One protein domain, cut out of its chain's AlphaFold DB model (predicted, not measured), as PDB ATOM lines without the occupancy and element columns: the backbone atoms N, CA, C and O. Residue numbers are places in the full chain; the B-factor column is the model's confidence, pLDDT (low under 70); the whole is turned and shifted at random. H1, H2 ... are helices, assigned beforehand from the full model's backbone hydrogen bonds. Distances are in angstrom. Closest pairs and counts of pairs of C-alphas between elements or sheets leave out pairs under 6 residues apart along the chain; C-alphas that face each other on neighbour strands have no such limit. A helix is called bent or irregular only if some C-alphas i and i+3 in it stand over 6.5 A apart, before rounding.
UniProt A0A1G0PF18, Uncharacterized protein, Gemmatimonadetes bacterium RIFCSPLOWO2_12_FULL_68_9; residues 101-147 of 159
ATOM      1  N   ALA A 101     -19.623 -13.114   5.764       90.94
ATOM      2  CA  ALA A 101     -18.465 -13.492   6.567       90.94
ATOM      3  C   ALA A 101     -18.821 -14.588   7.578       90.94
ATOM      4  O   ALA A 101     -18.055 -15.538   7.721       90.94
ATOM      5  N   ARG A 102     -19.999 -14.509   8.216       89.62
ATOM      6  CA  ARG A 102     -20.487 -15.569   9.117       89.62
ATOM      7  C   ARG A 102     -20.660 -16.893   8.381       89.62
ATOM      8  O   ARG A 102     -20.163 -17.903   8.859       89.62
ATOM      9  N   LEU A 103     -21.297 -16.866   7.208       93.44
ATOM     10  CA  LEU A 103     -21.512 -18.049   6.375       93.44
ATOM     11  C   LEU A 103     -20.183 -18.663   5.917       93.44
ATOM     12  O   LEU A 103     -19.990 -19.873   5.974       93.44
ATOM     13  N   THR A 104     -19.243 -17.824   5.482       92.19
ATOM     14  CA  THR A 104     -17.930 -18.296   5.029       92.19
ATOM     15  C   THR A 104     -17.145 -18.909   6.190       92.19
ATOM     16  O   THR A 104     -16.574 -19.987   6.043       92.19
ATOM     17  N   ALA A 105     -17.161 -18.265   7.362       90.94
ATOM     18  CA  ALA A 105     -16.527 -18.784   8.568       90.94
ATOM     19  C   ALA A 105     -17.159 -20.108   9.021       90.94
ATOM     20  O   ALA A 105     -16.423 -21.047   9.303       90.94
ATOM     21  N   SER A 106     -18.492 -20.228   9.027       90.44
ATOM     22  CA  SER A 106     -19.171 -21.467   9.427       90.44
ATOM     23  C   SER A 106     -18.882 -22.627   8.470       90.44
ATOM     24  O   SER A 106     -18.639 -23.744   8.913       90.44
ATOM     25  N   VAL A 107     -18.844 -22.364   7.158       92.69
ATOM     26  CA  VAL A 107     -18.533 -23.383   6.140       92.69
ATOM     27  C   VAL A 107     -17.074 -23.841   6.220       92.69
ATOM     28  O   VAL A 107     -16.790 -25.022   6.033       92.69
ATOM     29  N   LEU A 108     -16.138 -22.926   6.489       90.56
ATOM     30  CA  LEU A 108     -14.716 -23.260   6.599       90.56
ATOM     31  C   LEU A 108     -14.345 -23.881   7.953       90.56
ATOM     32  O   LEU A 108     -13.416 -24.690   7.999       90.56
ATOM     33  N   ALA A 109     -15.034 -23.523   9.037       91.00
ATOM     34  CA  ALA A 109     -14.774 -24.067  10.367       91.00
ATOM     35  C   ALA A 109     -15.197 -25.539  10.481       91.00
ATOM     36  O   ALA A 109     -14.487 -26.326  11.101       91.00
ATOM     37  N   GLU A 110     -16.305 -25.920   9.840       92.75
ATOM     38  CA  GLU A 110     -16.869 -27.265   9.937       92.75
ATOM     39  C   GLU A 110     -16.188 -28.244   8.956       92.75
ATOM     40  O   GLU A 110     -16.322 -28.089   7.734       92.75
ATOM     41  N   PRO A 111     -15.471 -29.287   9.424       89.12
ATOM     42  CA  PRO A 111     -14.777 -30.227   8.541       89.12
ATOM     43  C   PRO A 111     -15.712 -30.944   7.563       89.12
ATOM     44  O   PRO A 111     -15.327 -31.162   6.411       89.12
ATOM     45  N   ALA A 112     -16.938 -31.259   7.999       92.19
ATOM     46  CA  ALA A 112     -17.943 -31.942   7.189       92.19
ATOM     47  C   ALA A 112     -18.396 -31.119   5.969       92.19
ATOM     48  O   ALA A 112     -18.719 -31.694   4.933       92.19
ATOM     49  N   LEU A 113     -18.368 -29.783   6.059       90.62
ATOM     50  CA  LEU A 113     -18.708 -28.879   4.954       90.62
ATOM     51  C   LEU A 113     -17.468 -28.476   4.148       90.62
ATOM     52  O   LEU A 113     -17.491 -28.460   2.914       90.62
ATOM     53  N   ARG A 114     -16.354 -28.199   4.833       90.69
ATOM     54  CA  ARG A 114     -15.099 -27.783   4.198       90.69
ATOM     55  C   ARG A 114     -14.519 -28.868   3.293       90.69
ATOM     56  O   ARG A 114     -14.031 -28.552   2.209       90.69
ATOM     57  N   ALA A 115     -14.526 -30.131   3.719       89.62
ATOM     58  CA  ALA A 115     -13.921 -31.226   2.961       89.62
ATOM     59  C   ALA A 115     -14.547 -31.432   1.564       89.62
ATOM     60  O   ALA A 115     -13.792 -31.376   0.585       89.62
ATOM     61  N   PRO A 116     -15.878 -31.606   1.416       92.25
ATOM     62  CA  PRO A 116     -16.502 -31.761   0.103       92.25
ATOM     63  C   PRO A 116     -16.402 -30.486  -0.741       92.25
ATOM     64  O   PRO A 116     -16.133 -30.582  -1.937       92.25
ATOM     65  N   LEU A 117     -16.513 -29.295  -0.135       91.25
ATOM     66  CA  LEU A 117     -16.323 -28.026  -0.843       91.25
ATOM     67  C   LEU A 117     -14.927 -27.939  -1.475       91.25
ATOM     68  O   LEU A 117     -14.786 -27.619  -2.656       91.25
ATOM     69  N   MET A 118     -13.884 -28.271  -0.710       88.31
ATOM     70  CA  MET A 118     -12.509 -28.269  -1.209       88.31
ATOM     71  C   MET A 118     -12.252 -29.406  -2.208       88.31
ATOM     72  O   MET A 118     -11.430 -29.246  -3.110       88.31
ATOM     73  N   ALA A 119     -12.929 -30.551  -2.082       89.62
ATOM     74  CA  ALA A 119     -12.863 -31.631  -3.069       89.62
ATOM     75  C   ALA A 119     -13.475 -31.200  -4.412       89.62
ATOM     76  O   ALA A 119     -12.823 -31.334  -5.450       89.62
ATOM     77  N   LEU A 120     -14.661 -30.585  -4.383       91.50
ATOM     78  CA  LEU A 120     -15.309 -30.002  -5.555       91.50
ATOM     79  C   LEU A 120     -14.418 -28.935  -6.201       91.50
ATOM     80  O   LEU A 120     -14.157 -29.004  -7.400       91.50
ATOM     81  N   ALA A 121     -13.877 -28.010  -5.402       89.06
ATOM     82  CA  ALA A 121     -12.957 -26.968  -5.860       89.06
ATOM     83  C   ALA A 121     -11.727 -27.543  -6.593       89.06
ATOM     84  O   ALA A 121     -11.308 -27.014  -7.623       89.06
ATOM     85  N   ARG A 122     -11.169 -28.664  -6.108       87.50
ATOM     86  CA  ARG A 122     -10.064 -29.374  -6.779       87.50
ATOM     87  C   ARG A 122     -10.501 -30.040  -8.083       87.50
ATOM     88  O   ARG A 122      -9.741 -29.997  -9.049       87.50
ATOM     89  N   MET A 123     -11.705 -30.608  -8.123       89.81
ATOM     90  CA  MET A 123     -12.259 -31.266  -9.309       89.81
ATOM     91  C   MET A 123     -12.526 -30.276 -10.452       89.81
ATOM     92  O   MET A 123     -12.236 -30.585 -11.604       89.81
ATOM     93  N   VAL A 124     -13.006 -29.064 -10.148       89.31
ATOM     94  CA  VAL A 124     -13.271 -28.022 -11.162       89.31
ATOM     95  C   VAL A 124     -12.035 -27.190 -11.533       89.31
ATOM     96  O   VAL A 124     -12.051 -26.448 -12.515       89.31
ATOM     97  N   ARG A 125     -10.920 -27.333 -10.804       86.88
ATOM     98  CA  ARG A 125      -9.658 -26.612 -11.051       86.88
ATOM     99  C   ARG A 125      -9.117 -26.689 -12.495       86.88
ATOM    100  O   ARG A 125      -8.650 -25.659 -12.984       86.88
ATOM    101  N   PRO A 126      -9.103 -27.840 -13.205       86.88
ATOM    102  CA  PRO A 126      -8.638 -27.890 -14.597       86.88
ATOM    103  C   PRO A 126      -9.543 -27.099 -15.551       86.88
ATOM    104  O   PRO A 126      -9.037 -26.480 -16.485       86.88
ATOM    105  N   LEU A 127     -10.852 -27.057 -15.286       88.31
ATOM    106  CA  LEU A 127     -11.792 -26.228 -16.040       88.31
ATOM    107  C   LEU A 127     -11.568 -24.740 -15.740       88.31
ATOM    108  O   LEU A 127     -11.507 -23.930 -16.661       88.31
ATOM    109  N   ALA A 128     -11.333 -24.390 -14.474       86.00
ATOM    110  CA  ALA A 128     -11.026 -23.024 -14.058       86.00
ATOM    111  C   ALA A 128      -9.755 -22.466 -14.729       86.00
ATOM    112  O   ALA A 128      -9.717 -21.293 -15.084       86.00
ATOM    113  N   ARG A 129      -8.741 -23.307 -15.005       83.31
ATOM    114  CA  ARG A 129      -7.557 -22.900 -15.793       83.31
ATOM    115  C   ARG A 129      -7.902 -22.473 -17.216       83.31
ATOM    116  O   ARG A 129      -7.265 -21.566 -17.731       83.31
ATOM    117  N   ARG A 130      -8.881 -23.127 -17.846       87.00
ATOM    118  CA  ARG A 130      -9.319 -22.799 -19.213       87.00
ATOM    119  C   ARG A 130     -10.166 -21.530 -19.267       87.00
ATOM    120  O   ARG A 130     -10.209 -20.882 -20.301       87.00
ATOM    121  N   LEU A 131     -10.828 -21.194 -18.163       86.12
ATOM    122  CA  LEU A 131     -11.685 -20.014 -18.031       86.12
ATOM    123  C   LEU A 131     -10.953 -18.799 -17.435       86.12
ATOM    124  O   LEU A 131     -11.565 -17.746 -17.272       86.12
ATOM    125  N   ALA A 132      -9.666 -18.929 -17.096       86.25
ATOM    126  CA  ALA A 132      -8.860 -17.829 -16.581       86.25
ATOM    127  C   ALA A 132      -8.656 -16.749 -17.659       86.25
ATOM    128  O   ALA A 132      -8.354 -17.056 -18.810       86.25
ATOM    129  N   GLY A 133      -8.818 -15.476 -17.292       84.69
ATOM    130  CA  GLY A 133      -8.758 -14.358 -18.238       84.69
ATOM    131  C   GLY A 133      -9.019 -13.002 -17.579       84.69
ATOM    132  O   GLY A 133      -9.133 -12.917 -16.358       84.69
ATOM    133  N   GLY A 134      -9.130 -11.940 -18.384       85.50
ATOM    134  CA  GLY A 134      -9.215 -10.548 -17.909       85.50
ATOM    135  C   GLY A 134     -10.574 -10.090 -17.356       85.50
ATOM    136  O   GLY A 134     -10.684  -8.971 -16.863       85.50
ATOM    137  N   SER A 135     -11.621 -10.918 -17.427       90.56
ATOM    138  CA  SER A 135     -12.935 -10.595 -16.850       90.56
ATOM    139  C   SER A 135     -12.981 -10.902 -15.346       90.56
ATOM    140  O   SER A 135     -12.183 -11.683 -14.834       90.56
ATOM    141  N   ARG A 136     -13.962 -10.350 -14.614       86.56
ATOM    142  CA  ARG A 136     -14.154 -10.646 -13.174       86.56
ATOM    143  C   ARG A 136     -14.315 -12.148 -12.900       86.56
ATOM    144  O   ARG A 136     -13.769 -12.660 -11.927       86.56
ATOM    145  N   ALA A 137     -15.038 -12.853 -13.772       85.94
ATOM    146  CA  ALA A 137     -15.190 -14.306 -13.696       85.94
ATOM    147  C   ALA A 137     -13.872 -15.032 -14.018       85.94
ATOM    148  O   ALA A 137     -13.515 -15.985 -13.328       85.94
ATOM    149  N   GLY A 138     -13.113 -14.536 -15.002       87.81
ATOM    150  CA  GLY A 138     -11.790 -15.057 -15.339       87.81
ATOM    151  C   GLY A 138     -10.764 -14.885 -14.216       87.81
ATOM    152  O   GLY A 138      -9.981 -15.798 -13.963       87.81
ATOM    153  N   PHE A 139     -10.813 -13.777 -13.472       88.56
ATOM    154  CA  PHE A 139      -9.981 -13.564 -12.285       88.56
ATOM    155  C   PHE A 139     -10.291 -14.578 -11.174       88.56
ATOM    156  O   PHE A 139      -9.376 -15.190 -10.623       88.56
ATOM    157  N   MET A 140     -11.575 -14.818 -10.880       88.00
ATOM    158  CA  MET A 140     -11.984 -15.819  -9.884       88.00
ATOM    159  C   MET A 140     -11.579 -17.241 -10.296       88.00
ATOM    160  O   MET A 140     -11.083 -18.011  -9.470       88.00
ATOM    161  N   ALA A 141     -11.724 -17.575 -11.581       87.62
ATOM    162  CA  ALA A 141     -11.255 -18.843 -12.133       87.62
ATOM    163  C   ALA A 141      -9.722 -18.982 -12.028       87.62
ATOM    164  O   ALA A 141      -9.223 -20.049 -11.668       87.62
ATOM    165  N   GLY A 142      -8.978 -17.890 -12.240       87.75
ATOM    166  CA  GLY A 142      -7.530 -17.819 -12.034       87.75
ATOM    167  C   GLY A 142      -7.106 -18.043 -10.577       87.75
ATOM    168  O   GLY A 142      -6.204 -18.840 -10.318       87.75
ATOM    169  N   MET A 143      -7.794 -17.420  -9.613       89.19
ATOM    170  CA  MET A 143      -7.547 -17.633  -8.178       89.19
ATOM    171  C   MET A 143      -7.774 -19.090  -7.771       89.19
ATOM    172  O   MET A 143      -6.934 -19.695  -7.103       89.19
ATOM    173  N   LEU A 144      -8.871 -19.693  -8.236       88.06
ATOM    174  CA  LEU A 144      -9.151 -21.106  -7.997       88.06
ATOM    175  C   LEU A 144      -8.091 -22.012  -8.643       88.06
ATOM    176  O   LEU A 144      -7.611 -22.956  -8.013       88.06
ATOM    177  N   ALA A 145      -7.676 -21.709  -9.874       87.50
ATOM    178  CA  ALA A 145      -6.623 -22.432 -10.578       87.50
ATOM    179  C   ALA A 145      -5.266 -22.396  -9.850       87.50
ATOM    180  O   ALA A 145      -4.529 -23.389  -9.901       87.50
ATOM    181  N   ALA A 146      -4.962 -21.290  -9.162       85.31
ATOM    182  CA  ALA A 146      -3.730 -21.080  -8.406       85.31
ATOM    183  C   ALA A 146      -3.684 -21.827  -7.059       85.31
ATOM    184  O   ALA A 146      -2.607 -21.957  -6.473       85.31
ATOM    185  N   THR A 147      -4.810 -22.365  -6.573       84.44
ATOM    186  CA  THR A 147      -4.835 -23.132  -5.316       84.44
ATOM    187  C   THR A 147      -3.942 -24.372  -5.409       84.44
ATOM    188  O   THR A 147      -4.134 -25.240  -6.264       84.44
TER     189      THR A 147
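Overview. This is residues 101 to 147 of the 159 residues of an uncharacterized protein of Gemmatimonadetes bacterium RIFCSPLOWO2_12_FULL_68_9 (UniProt A0A1G0PF18). Long, kinked H2 is the base of a loose, open U, with H1 standing at its first end and H3 over its second half. The 47 printed residues have three named helices, H1, H2, H3 in chain order, and no named strand: all helix. Loose, with a radius of gyration of the C-alphas of 12.2 A, it spans 32 by 22 by 12 A.

Arrangement. Start at H2, residues 111 to 130, irregular: C-alphas 123 and 126 are 7.2 A apart, and it has a kink of 43 degrees near residue 124. Its residues 121 to 129 alone touch H3, residues 136 to 146, closest at the C-alphas of Ala 128 and Ala 141, 4.6 A, only just about perpendicular at 71 degrees. Its residues 113 to 114 alone touch H1, residues 101 to 109, only at the corner and only just, with 3 pairs of C-alphas within 8 A, the closest those of Leu 108 and Arg 114, 5.1 A. H1 and H3 are apart. Every O i to N i+4 pair is within hydrogen-bond range in H1 and H3, 12 of 16 in H2.

Along the chain. Find C-alpha 111 at (-14.777, -30.227, 8.541); H2 runs 29.2 A to C-alpha 130. H1 is 11.8 A long; H3, 15.5 A, ends at C-alpha 146, (-3.730, -21.080, -8.406).

Size, cuts and confidence. The C-alphas farthest apart, of Ala 112 and Gly 134, are 34.1 A apart. The printed part has no cut, both links are tight, and no printed residue is under pLDDT 70.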